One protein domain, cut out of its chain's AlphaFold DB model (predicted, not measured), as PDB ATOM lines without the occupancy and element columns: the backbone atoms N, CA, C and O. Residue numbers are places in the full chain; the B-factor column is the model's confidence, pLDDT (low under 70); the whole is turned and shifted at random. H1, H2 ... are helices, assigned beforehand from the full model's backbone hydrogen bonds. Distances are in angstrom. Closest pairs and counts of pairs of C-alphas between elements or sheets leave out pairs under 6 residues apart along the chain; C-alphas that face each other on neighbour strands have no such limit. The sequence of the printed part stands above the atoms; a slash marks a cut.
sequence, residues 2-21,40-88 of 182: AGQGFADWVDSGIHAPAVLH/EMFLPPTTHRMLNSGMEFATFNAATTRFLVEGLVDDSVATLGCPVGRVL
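Overview. This is residues 2 to 21 and 40 to 88 of the 182 residues of the protein "Aste57867_15396 protein" of Aphanomyces stellatus (UniProt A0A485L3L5). With little regular structure, the domain has one longer helix, H2, toward one end of its length, and the chain folds back from H2 into the short H3. Toward the other end lies the small H1, with the loop of residues 10 to 21 bending round it. The printed part has 69 residues, 24 of them in three named helices, H1, H2 and H3 in chain order, with no named strand: all helix. It is only just compact, close to loose, with a radius of gyration of the C-alphas of 12.8 A, and spans 37 by 24 by 24 A.

Along the chain. H2, residues 57 to 70, runs 19.7 A from C-alpha 57 at (-41.003, 39.037, 16.301). H3 is residues 76 to 79, 5.4 A, ending at (-43.238, 26.256, 25.074). H1 is residues 4 to 9, 8.5 A.

Arrangement. H2, with residues 63 to 67 alone, only just touches H3, with 3 pairs of C-alphas within 8 A; the closest, Phe 67 and Val 77, are 6.5 A apart. H1 is apart from H3, and only just apart from H2, at 8.3 A. Every O i to N i+4 pair is within hydrogen-bond range in H1 and H2; H3 is too short for one.

Size, cuts and confidence. The farthest C-alphas, Ile 14 and Val 73, are 37.3 A apart. Residues 22 to 39 are not printed, and C-alphas 21 and 40 are 16.2 A apart across this cut, in the link from H1 to H2. The link from H2 to H3 is tight. Residues 40, 68 and 70 to 88 have pLDDT under 70.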
ATOM      1  N   ALA A   2     -39.636  26.549   1.837       73.75
ATOM      2  CA  ALA A   2     -39.959  27.319   3.028       73.75
ATOM      3  C   ALA A   2     -39.631  26.474   4.266       73.75
ATOM      4  O   ALA A   2     -39.905  25.272   4.287       73.75
ATOM      5  N   GLY A   3     -38.997  27.085   5.265       74.56
ATOM      6  CA  GLY A   3     -38.878  26.479   6.588       74.56
ATOM      7  C   GLY A   3     -40.189  26.610   7.362       74.56
ATOM      8  O   GLY A   3     -41.053  27.406   6.997       74.56
ATOM      9  N   GLN A   4     -40.306  25.871   8.463       77.56
ATOM     10  CA  GLN A   4     -41.487  25.882   9.334       77.56
ATOM     11  C   GLN A   4     -41.864  27.296   9.816       77.56
ATOM     12  O   GLN A   4     -43.041  27.643   9.844       77.56
ATOM     13  N   GLY A   5     -40.871  28.162  10.059       76.88
ATOM     14  CA  GLY A   5     -41.103  29.560  10.439       76.88
ATOM     15  C   GLY A   5     -41.908  30.377   9.421       76.88
ATOM     16  O   GLY A   5     -42.614  31.295   9.811       76.88
ATOM     17  N   PHE A   6     -41.886  30.041   8.125       81.31
ATOM     18  CA  PHE A   6     -42.725  30.747   7.146       81.31
ATOM     19  C   PHE A   6     -44.218  30.513   7.413       81.31
ATOM     20  O   PHE A   6     -44.991  31.465   7.399       81.31
ATOM     21  N   ALA A   7     -44.606  29.268   7.700       79.38
ATOM     22  CA  ALA A   7     -45.989  28.910   8.009       79.38
ATOM     23  C   ALA A   7     -46.420  29.397   9.403       79.38
ATOM     24  O   ALA A   7     -47.565  29.797   9.590       79.38
ATOM     25  N   ASP A   8     -45.496  29.389  10.364       78.06
ATOM     26  CA  ASP A   8     -45.798  29.717  11.760       78.06
ATOM     27  C   ASP A   8     -45.746  31.222  12.054       78.06
ATOM     28  O   ASP A   8     -46.352  31.685  13.024       78.06
ATOM     29  N   TRP A   9     -45.017  32.004  11.252       83.94
ATOM     30  CA  TRP A   9     -44.822  33.433  11.502       83.94
ATOM     31  C   TRP A   9     -45.563  34.320  10.506       83.94
ATOM     32  O   TRP A   9     -45.987  35.399  10.907       83.94
ATOM     33  N   VAL A  10     -45.733  33.913   9.243       82.50
ATOM     34  CA  VAL A  10     -46.185  34.808   8.161       82.50
ATOM     35  C   VAL A  10     -47.577  34.433   7.650       82.50
ATOM     36  O   VAL A  10     -47.780  33.359   7.091       82.50
ATOM     37  N   ASP A  11     -48.516  35.377   7.733       82.06
ATOM     38  CA  ASP A  11     -49.813  35.273   7.056       82.06
ATOM     39  C   ASP A  11     -49.710  35.779   5.613       82.06
ATOM     40  O   ASP A  11     -49.901  36.958   5.323       82.06
ATOM     41  N   SER A  12     -49.307  34.892   4.705       80.00
ATOM     42  CA  SER A  12     -49.120  35.233   3.286       80.00
ATOM     43  C   SER A  12     -50.301  34.838   2.395       80.00
ATOM     44  O   SER A  12     -50.265  35.089   1.192       80.00
ATOM     45  N   GLY A  13     -51.315  34.152   2.939       80.38
ATOM     46  CA  GLY A  13     -52.359  33.483   2.149       80.38
ATOM     47  C   GLY A  13     -51.849  32.342   1.249       80.38
ATOM     48  O   GLY A  13     -52.642  31.699   0.562       80.38
ATOM     49  N   ILE A  14     -50.540  32.064   1.246       81.50
ATOM     50  CA  ILE A  14     -49.901  31.004   0.466       81.50
ATOM     51  C   ILE A  14     -49.626  29.821   1.391       81.50
ATOM     52  O   ILE A  14     -48.903  29.935   2.380       81.50
ATOM     53  N   HIS A  15     -50.154  28.651   1.038       78.62
ATOM     54  CA  HIS A  15     -49.847  27.419   1.757       78.62
ATOM     55  C   HIS A  15     -48.525  26.820   1.257       78.62
ATOM     56  O   HIS A  15     -48.482  26.155   0.221       78.62
ATOM     57  N   ALA A  16     -47.439  27.063   1.994       79.19
ATOM     58  CA  ALA A  16     -46.114  26.510   1.720       79.19
ATOM     59  C   ALA A  16     -45.627  25.680   2.924       79.19
ATOM     60  O   ALA A  16     -44.951  26.223   3.800       79.19
ATOM     61  N   PRO A  17     -45.981  24.382   3.009       75.69
ATOM     62  CA  PRO A  17     -45.592  23.546   4.138       75.69
ATOM     63  C   PRO A  17     -44.076  23.343   4.175       75.69
ATOM     64  O   PRO A  17     -43.415  23.271   3.132       75.69
ATOM     65  N   ALA A  18     -43.526  23.210   5.383       77.75
ATOM     66  CA  ALA A  18     -42.132  22.832   5.554       77.75
ATOM     67  C   ALA A  18     -41.888  21.454   4.928       77.75
ATOM     68  O   ALA A  18     -42.590  20.486   5.220       77.75
ATOM     69  N   VAL A  19     -40.884  21.367   4.056       75.31
ATOM     70  CA  VAL A  19     -40.555  20.119   3.361       75.31
ATOM     71  C   VAL A  19     -39.314  19.504   3.992       75.31
ATOM     72  O   VAL A  19     -38.236  20.111   4.003       75.31
ATOM     73  N   LEU A  20     -39.466  18.277   4.493       76.00
ATOM     74  CA  LEU A  20     -38.340  17.461   4.926       76.00
ATOM     75  C   LEU A  20     -37.449  17.174   3.713       76.00
ATOM     76  O   LEU A  20     -37.905  16.627   2.709       76.00
ATOM     77  N   HIS A  21     -36.176  17.529   3.814       70.25
ATOM     78  CA  HIS A  21     -35.182  17.250   2.789       70.25
ATOM     79  C   HIS A  21     -34.011  16.498   3.410       70.25
ATOM     80  O   HIS A  21     -33.539  16.817   4.497       70.25
ATOM     81  N   GLU A  40     -31.496  31.739   1.391       69.38
ATOM     82  CA  GLU A  40     -31.594  33.042   2.031       69.38
ATOM     83  C   GLU A  40     -32.601  32.936   3.176       69.38
ATOM     84  O   GLU A  40     -33.719  32.444   2.994       69.38
ATOM     85  N   MET A  41     -32.185  33.341   4.373       70.69
ATOM     86  CA  MET A  41     -33.069  33.382   5.529       70.69
ATOM     87  C   MET A  41     -33.740  34.749   5.566       70.69
ATOM     88  O   MET A  41     -33.100  35.754   5.863       70.69
ATOM     89  N   PHE A  42     -35.036  34.783   5.268       74.56
ATOM     90  CA  PHE A  42     -35.837  35.986   5.432       74.56
ATOM     91  C   PHE A  42     -36.468  35.985   6.825       74.56
ATOM     92  O   PHE A  42     -37.233  35.079   7.162       74.56
ATOM     93  N   LEU A  43     -36.136  36.992   7.631       81.75
ATOM     94  CA  LEU A  43     -36.753  37.209   8.935       81.75
ATOM     95  C   LEU A  43     -37.863  38.262   8.821       81.75
ATOM     96  O   LEU A  43     -37.688  39.247   8.098       81.75
ATOM     97  N   PRO A  44     -38.988  38.099   9.537       83.25
ATOM     98  CA  PRO A  44     -40.009  39.133   9.605       83.25
ATOM     99  C   PRO A  44     -39.471  40.444  10.213       83.25
ATOM    100  O   PRO A  44     -38.516  40.422  10.996       83.25
ATOM    101  N   PRO A  45     -40.102  41.596   9.919       89.94
ATOM    102  CA  PRO A  45     -39.839  42.844  10.634       89.94
ATOM    103  C   PRO A  45     -39.998  42.691  12.152       89.94
ATOM    104  O   PRO A  45     -40.816  41.904  12.621       89.94
ATOM    105  N   THR A  46     -39.282  43.495  12.939       90.81
ATOM    106  CA  THR A  46     -39.304  43.434  14.415       90.81
ATOM    107  C   THR A  46     -40.702  43.575  15.018       90.81
ATOM    108  O   THR A  46     -41.013  42.898  15.994       90.81
ATOM    109  N   THR A  47     -41.549  44.409  14.415       92.94
ATOM    110  CA  THR A  47     -42.934  44.673  14.837       92.94
ATOM    111  C   THR A  47     -43.947  43.685  14.253       92.94
ATOM    112  O   THR A  47     -45.147  43.821  14.485       92.94
ATOM    113  N   HIS A  48     -43.504  42.722  13.438       91.62
ATOM    114  CA  HIS A  48     -44.389  41.732  12.831       91.62
ATOM    115  C   HIS A  48     -44.971  40.818  13.904       91.62
ATOM    116  O   HIS A  48     -44.218  40.236  14.685       91.62
ATOM    117  N   ARG A  49     -46.297  40.666  13.933       91.00
ATOM    118  CA  ARG A  49     -46.970  39.745  14.855       91.00
ATOM    119  C   ARG A  49     -47.022  38.352  14.256       91.00
ATOM    120  O   ARG A  49     -47.609  38.148  13.198       91.00
ATOM    121  N   MET A  50     -46.405  37.402  14.943       86.56
ATOM    122  CA  MET A  50     -46.320  36.023  14.483       86.56
ATOM    123  C   MET A  50     -47.632  35.277  14.727       86.56
ATOM    124  O   MET A  50     -48.251  35.436  15.780       86.56
ATOM    125  N   LEU A  51     -48.024  34.417  13.787       84.00
ATOM    126  CA  LEU A  51     -49.274  33.655  13.869       84.00
ATOM    127  C   LEU A  51     -49.298  32.654  15.032       84.00
ATOM    128  O   LEU A  51     -50.321  32.499  15.691       84.00
ATOM    129  N   ASN A  52     -48.173  31.995  15.306       75.00
ATOM    130  CA  ASN A  52     -48.079  30.937  16.313       75.00
ATOM    131  C   ASN A  52     -48.208  31.413  17.770       75.00
ATOM    132  O   ASN A  52     -48.534  30.615  18.639       75.00
ATOM    133  N   SER A  53     -47.919  32.680  18.061       77.62
ATOM    134  CA  SER A  53     -47.884  33.198  19.440       77.62
ATOM    135  C   SER A  53     -48.625  34.519  19.623       77.62
ATOM    136  O   SER A  53     -48.856  34.941  20.753       77.62
ATOM    137  N   GLY A  54     -48.961  35.217  18.535       83.88
ATOM    138  CA  GLY A  54     -49.503  36.577  18.570       83.88
ATOM    139  C   GLY A  54     -48.501  37.647  19.031       83.88
ATOM    140  O   GLY A  54     -48.844  38.835  19.050       83.88
ATOM    141  N   MET A  55     -47.274  37.257  19.392       86.56
ATOM    142  CA  MET A  55     -46.212  38.155  19.838       86.56
ATOM    143  C   MET A  55     -45.529  38.845  18.662       86.56
ATOM    144  O   MET A  55     -45.488  38.323  17.546       86.56
ATOM    145  N   GLU A  56     -44.945  40.010  18.928       92.56
ATOM    146  CA  GLU A  56     -44.046  40.661  17.979       92.56
ATOM    147  C   GLU A  56     -42.746  39.863  17.840       92.56
ATOM    148  O   GLU A  56     -42.208  39.354  18.830       92.56
ATOM    149  N   PHE A  57     -42.217  39.787  16.619       89.12
ATOM    150  CA  PHE A  57     -41.003  39.037  16.301       89.12
ATOM    151  C   PHE A  57     -39.816  39.451  17.185       89.12
ATOM    152  O   PHE A  57     -39.062  38.596  17.642       89.12
ATOM    153  N   ALA A  58     -39.684  40.740  17.521       91.00
ATOM    154  CA  ALA A  58     -38.654  41.216  18.447       91.00
ATOM    155  C   ALA A  58     -38.794  40.637  19.863       91.00
ATOM    156  O   ALA A  58     -37.792  40.274  20.475       91.00
ATOM    157  N   THR A  59     -40.026  40.515  20.365       88.94
ATOM    158  CA  THR A  59     -40.293  39.950  21.698       88.94
ATOM    159  C   THR A  59     -39.946  38.466  21.722       88.94
ATOM    160  O   THR A  59     -39.252  38.002  22.624       88.94
ATOM    161  N   PHE A  60     -40.356  37.731  20.686       86.06
ATOM    162  CA  PHE A  60     -40.008  36.321  20.535       86.06
ATOM    163  C   PHE A  60     -38.496  36.101  20.426       86.06
ATOM    164  O   PHE A  60     -37.949  35.211  21.079       86.06
ATOM    165  N   ASN A  61     -37.806  36.930  19.640       86.19
ATOM    166  CA  ASN A  61     -36.366  36.812  19.453       86.19
ATOM    167  C   ASN A  61     -35.602  37.126  20.751       86.19
ATOM    168  O   ASN A  61     -34.657  36.419  21.093       86.19
ATOM    169  N   ALA A  62     -36.042  38.132  21.515       87.31
ATOM    170  CA  ALA A  62     -35.469  38.454  22.821       87.31
ATOM    171  C   ALA A  62     -35.669  37.316  23.835       87.31
ATOM    172  O   ALA A  62     -34.713  36.922  24.496       87.31
ATOM    173  N   ALA A  63     -36.877  36.743  23.913       81.06
ATOM    174  CA  ALA A  63     -37.170  35.614  24.798       81.06
ATOM    175  C   ALA A  63     -36.332  34.376  24.441       81.06
ATOM    176  O   ALA A  63     -35.710  33.771  25.312       81.06
ATOM    177  N   THR A  64     -36.242  34.057  23.146       78.19
ATOM    178  CA  THR A  64     -35.418  32.950  22.639       78.19
ATOM    179  C   THR A  64     -33.935  33.190  22.922       78.19
ATOM    180  O   THR A  64     -33.241  32.289  23.382       78.19
ATOM    181  N   THR A  65     -33.441  34.414  22.706       81.75
ATOM    182  CA  THR A  65     -32.047  34.778  23.003       81.75
ATOM    183  C   THR A  65     -31.751  34.630  24.490       81.75
ATOM    184  O   THR A  65     -30.732  34.044  24.842       81.75
ATOM    185  N   ARG A  66     -32.652  35.103  25.362       75.31
ATOM    186  CA  ARG A  66     -32.512  34.960  26.814       75.31
ATOM    187  C   ARG A  66     -32.371  33.492  27.210       75.31
ATOM    188  O   ARG A  66     -31.409  33.141  27.875       75.31
ATOM    189  N   PHE A  67     -33.265  32.635  26.719       71.88
ATOM    190  CA  PHE A  67     -33.210  31.192  26.969       71.88
ATOM    191  C   PHE A  67     -31.902  30.545  26.493       71.88
ATOM    192  O   PHE A  67     -31.324  29.721  27.195       71.88
ATOM    193  N   LEU A  68     -31.400  30.937  25.318       69.94
ATOM    194  CA  LEU A  68     -30.151  30.390  24.779       69.94
ATOM    195  C   LEU A  68     -28.903  30.866  25.537       69.94
ATOM    196  O   LEU A  68     -27.932  30.118  25.624       69.94
ATOM    197  N   VAL A  69     -28.905  32.101  26.043       77.31
ATOM    198  CA  VAL A  69     -27.743  32.710  26.710       77.31
ATOM    199  C   VAL A  69     -27.698  32.375  28.200       77.31
ATOM    200  O   VAL A  69     -26.620  32.114  28.729       77.31
ATOM    201  N   GLU A  70     -28.843  32.381  28.877       67.50
ATOM    202  CA  GLU A  70     -28.929  32.207  30.332       67.50
ATOM    203  C   GLU A  70     -29.060  30.728  30.744       67.50
ATOM    204  O   GLU A  70     -28.869  30.400  31.912       67.50
ATOM    205  N   GLY A  71     -29.306  29.818  29.794       56.84
ATOM    206  CA  GLY A  71     -29.611  28.413  30.074       56.84
ATOM    207  C   GLY A  71     -31.068  28.219  30.512       56.84
ATOM    208  O   GLY A  71     -31.855  29.162  30.484       56.84
ATOM    209  N   LEU A  72     -31.434  26.989  30.901       58.69
ATOM    210  CA  LEU A  72     -32.792  26.534  31.284       58.69
ATOM    211  C   LEU A  72     -33.362  27.211  32.560       58.69
ATOM    212  O   LEU A  72     -34.027  26.574  33.365       58.69
ATOM    213  N   VAL A  73     -33.098  28.496  32.793       55.38
ATOM    214  CA  VAL A  73     -33.628  29.256  33.937       55.38
ATOM    215  C   VAL A  73     -35.144  29.467  33.806       55.38
ATOM    216  O   VAL A  73     -35.815  29.777  34.785       55.38
ATOM    217  N   ASP A  74     -35.694  29.297  32.597       57.16
ATOM    218  CA  ASP A  74     -37.111  29.497  32.301       57.16
ATOM    219  C   ASP A  74     -37.631  28.513  31.234       57.16
ATOM    220  O   ASP A  74     -37.508  28.739  30.024       57.16
ATOM    221  N   ASP A  75     -38.263  27.428  31.690       57.28
ATOM    222  CA  ASP A  75     -38.878  26.399  30.838       57.28
ATOM    223  C   ASP A  75     -40.083  26.914  30.032       57.28
ATOM    224  O   ASP A  75     -40.492  26.291  29.045       57.28
ATOM    225  N   SER A  76     -40.645  28.078  30.389       60.12
ATOM    226  CA  SER A  76     -41.766  28.659  29.645       60.12
ATOM    227  C   SER A  76     -41.360  29.055  28.224       60.12
ATOM    228  O   SER A  76     -42.181  28.986  27.307       60.12
ATOM    229  N   VAL A  77     -40.080  29.368  27.988       59.12
ATOM    230  CA  VAL A  77     -39.576  29.728  26.655       59.12
ATOM    231  C   VAL A  77     -39.569  28.526  25.707       59.12
ATOM    232  O   VAL A  77     -39.867  28.682  24.524       59.12
ATOM    233  N   ALA A  78     -39.334  27.311  26.210       58.72
ATOM    234  CA  ALA A  78     -39.387  26.097  25.396       58.72
ATOM    235  C   ALA A  78     -40.807  25.844  24.838       58.72
ATOM    236  O   ALA A  78     -40.974  25.305  23.741       58.72
ATOM    237  N   THR A  79     -41.843  26.320  25.539       62.00
ATOM    238  CA  THR A  79     -43.238  26.256  25.074       62.00
ATOM    239  C   THR A  79     -43.538  27.229  23.928       62.00
ATOM    240  O   THR A  79     -44.465  26.977  23.164       62.00
ATOM    241  N   LEU A  80     -42.727  28.277  23.714       64.50
ATOM    242  CA  LEU A  80     -42.893  29.207  22.584       64.50
ATOM    243  C   LEU A  80     -42.679  28.531  21.220       64.50
ATOM    244  O   LEU A  80     -43.157  29.030  20.201       64.50
ATOM    245  N   GLY A  81     -41.954  27.410  21.198       63.09
ATOM    246  CA  GLY A  81     -41.790  26.568  20.014       63.09
ATOM    247  C   GLY A  81     -42.969  25.628  19.749       63.09
ATOM    248  O   GLY A  81     -43.001  24.979  18.705       63.09
ATOM    249  N   CYS A  82     -43.934  25.524  20.669       59.69
ATOM    250  CA  CYS A  82     -45.112  24.686  20.476       59.69
ATOM    251  C   CYS A  82     -46.179  25.376  19.612       59.69
ATOM    252  O   CYS A  82     -46.351  26.593  19.685       59.69
ATOM    253  N   PRO A  83     -46.965  24.604  18.838       58.47
ATOM    254  CA  PRO A  83     -48.179  25.110  18.205       58.47
ATOM    255  C   PRO A  83     -49.159  25.718  19.221       58.47
ATOM    256  O   PRO A  83     -49.219  25.272  20.368       58.47
ATOM    257  N   VAL A  84     -49.993  26.666  18.773       57.94
ATOM    258  CA  VAL A  84     -51.043  27.301  19.595       57.94
ATOM    259  C   VAL A  84     -51.869  26.245  20.340       57.94
ATOM    260  O   VAL A  84     -52.399  25.311  19.738       57.94
ATOM    261  N   GLY A  85     -51.991  26.407  21.661       55.97
ATOM    262  CA  GLY A  85     -52.753  25.502  22.529       55.97
ATOM    263  C   GLY A  85     -52.014  24.220  22.925       55.97
ATOM    264  O   GLY A  85     -52.622  23.337  23.527       55.97
ATOM    265  N   ARG A  86     -50.723  24.099  22.600       51.88
ATOM    266  CA  ARG A  86     -49.865  23.003  23.056       51.88
ATOM    267  C   ARG A  86     -48.769  23.541  23.965       51.88
ATOM    268  O   ARG A  86     -48.236  24.620  23.744       51.88
ATOM    269  N   VAL A  87     -48.446  22.761  24.983       56.28
ATOM    270  CA  VAL A  87     -47.365  23.010  25.934       56.28
ATOM    271  C   VAL A  87     -46.402  21.832  25.851       56.28
ATOM    272  O   VAL A  87     -46.840  20.695  25.657       56.28
ATOM    273  N   LEU A  88     -45.100  22.093  25.984       51.41
ATOM    274  CA  LEU A  88     -44.154  21.026  26.287       51.41
ATOM    275  C   LEU A  88     -44.428  20.574  27.718       51.41
ATOM    276  O   LEU A  88     -44.010  21.213  28.677       51.41
TER     277      LEU A  88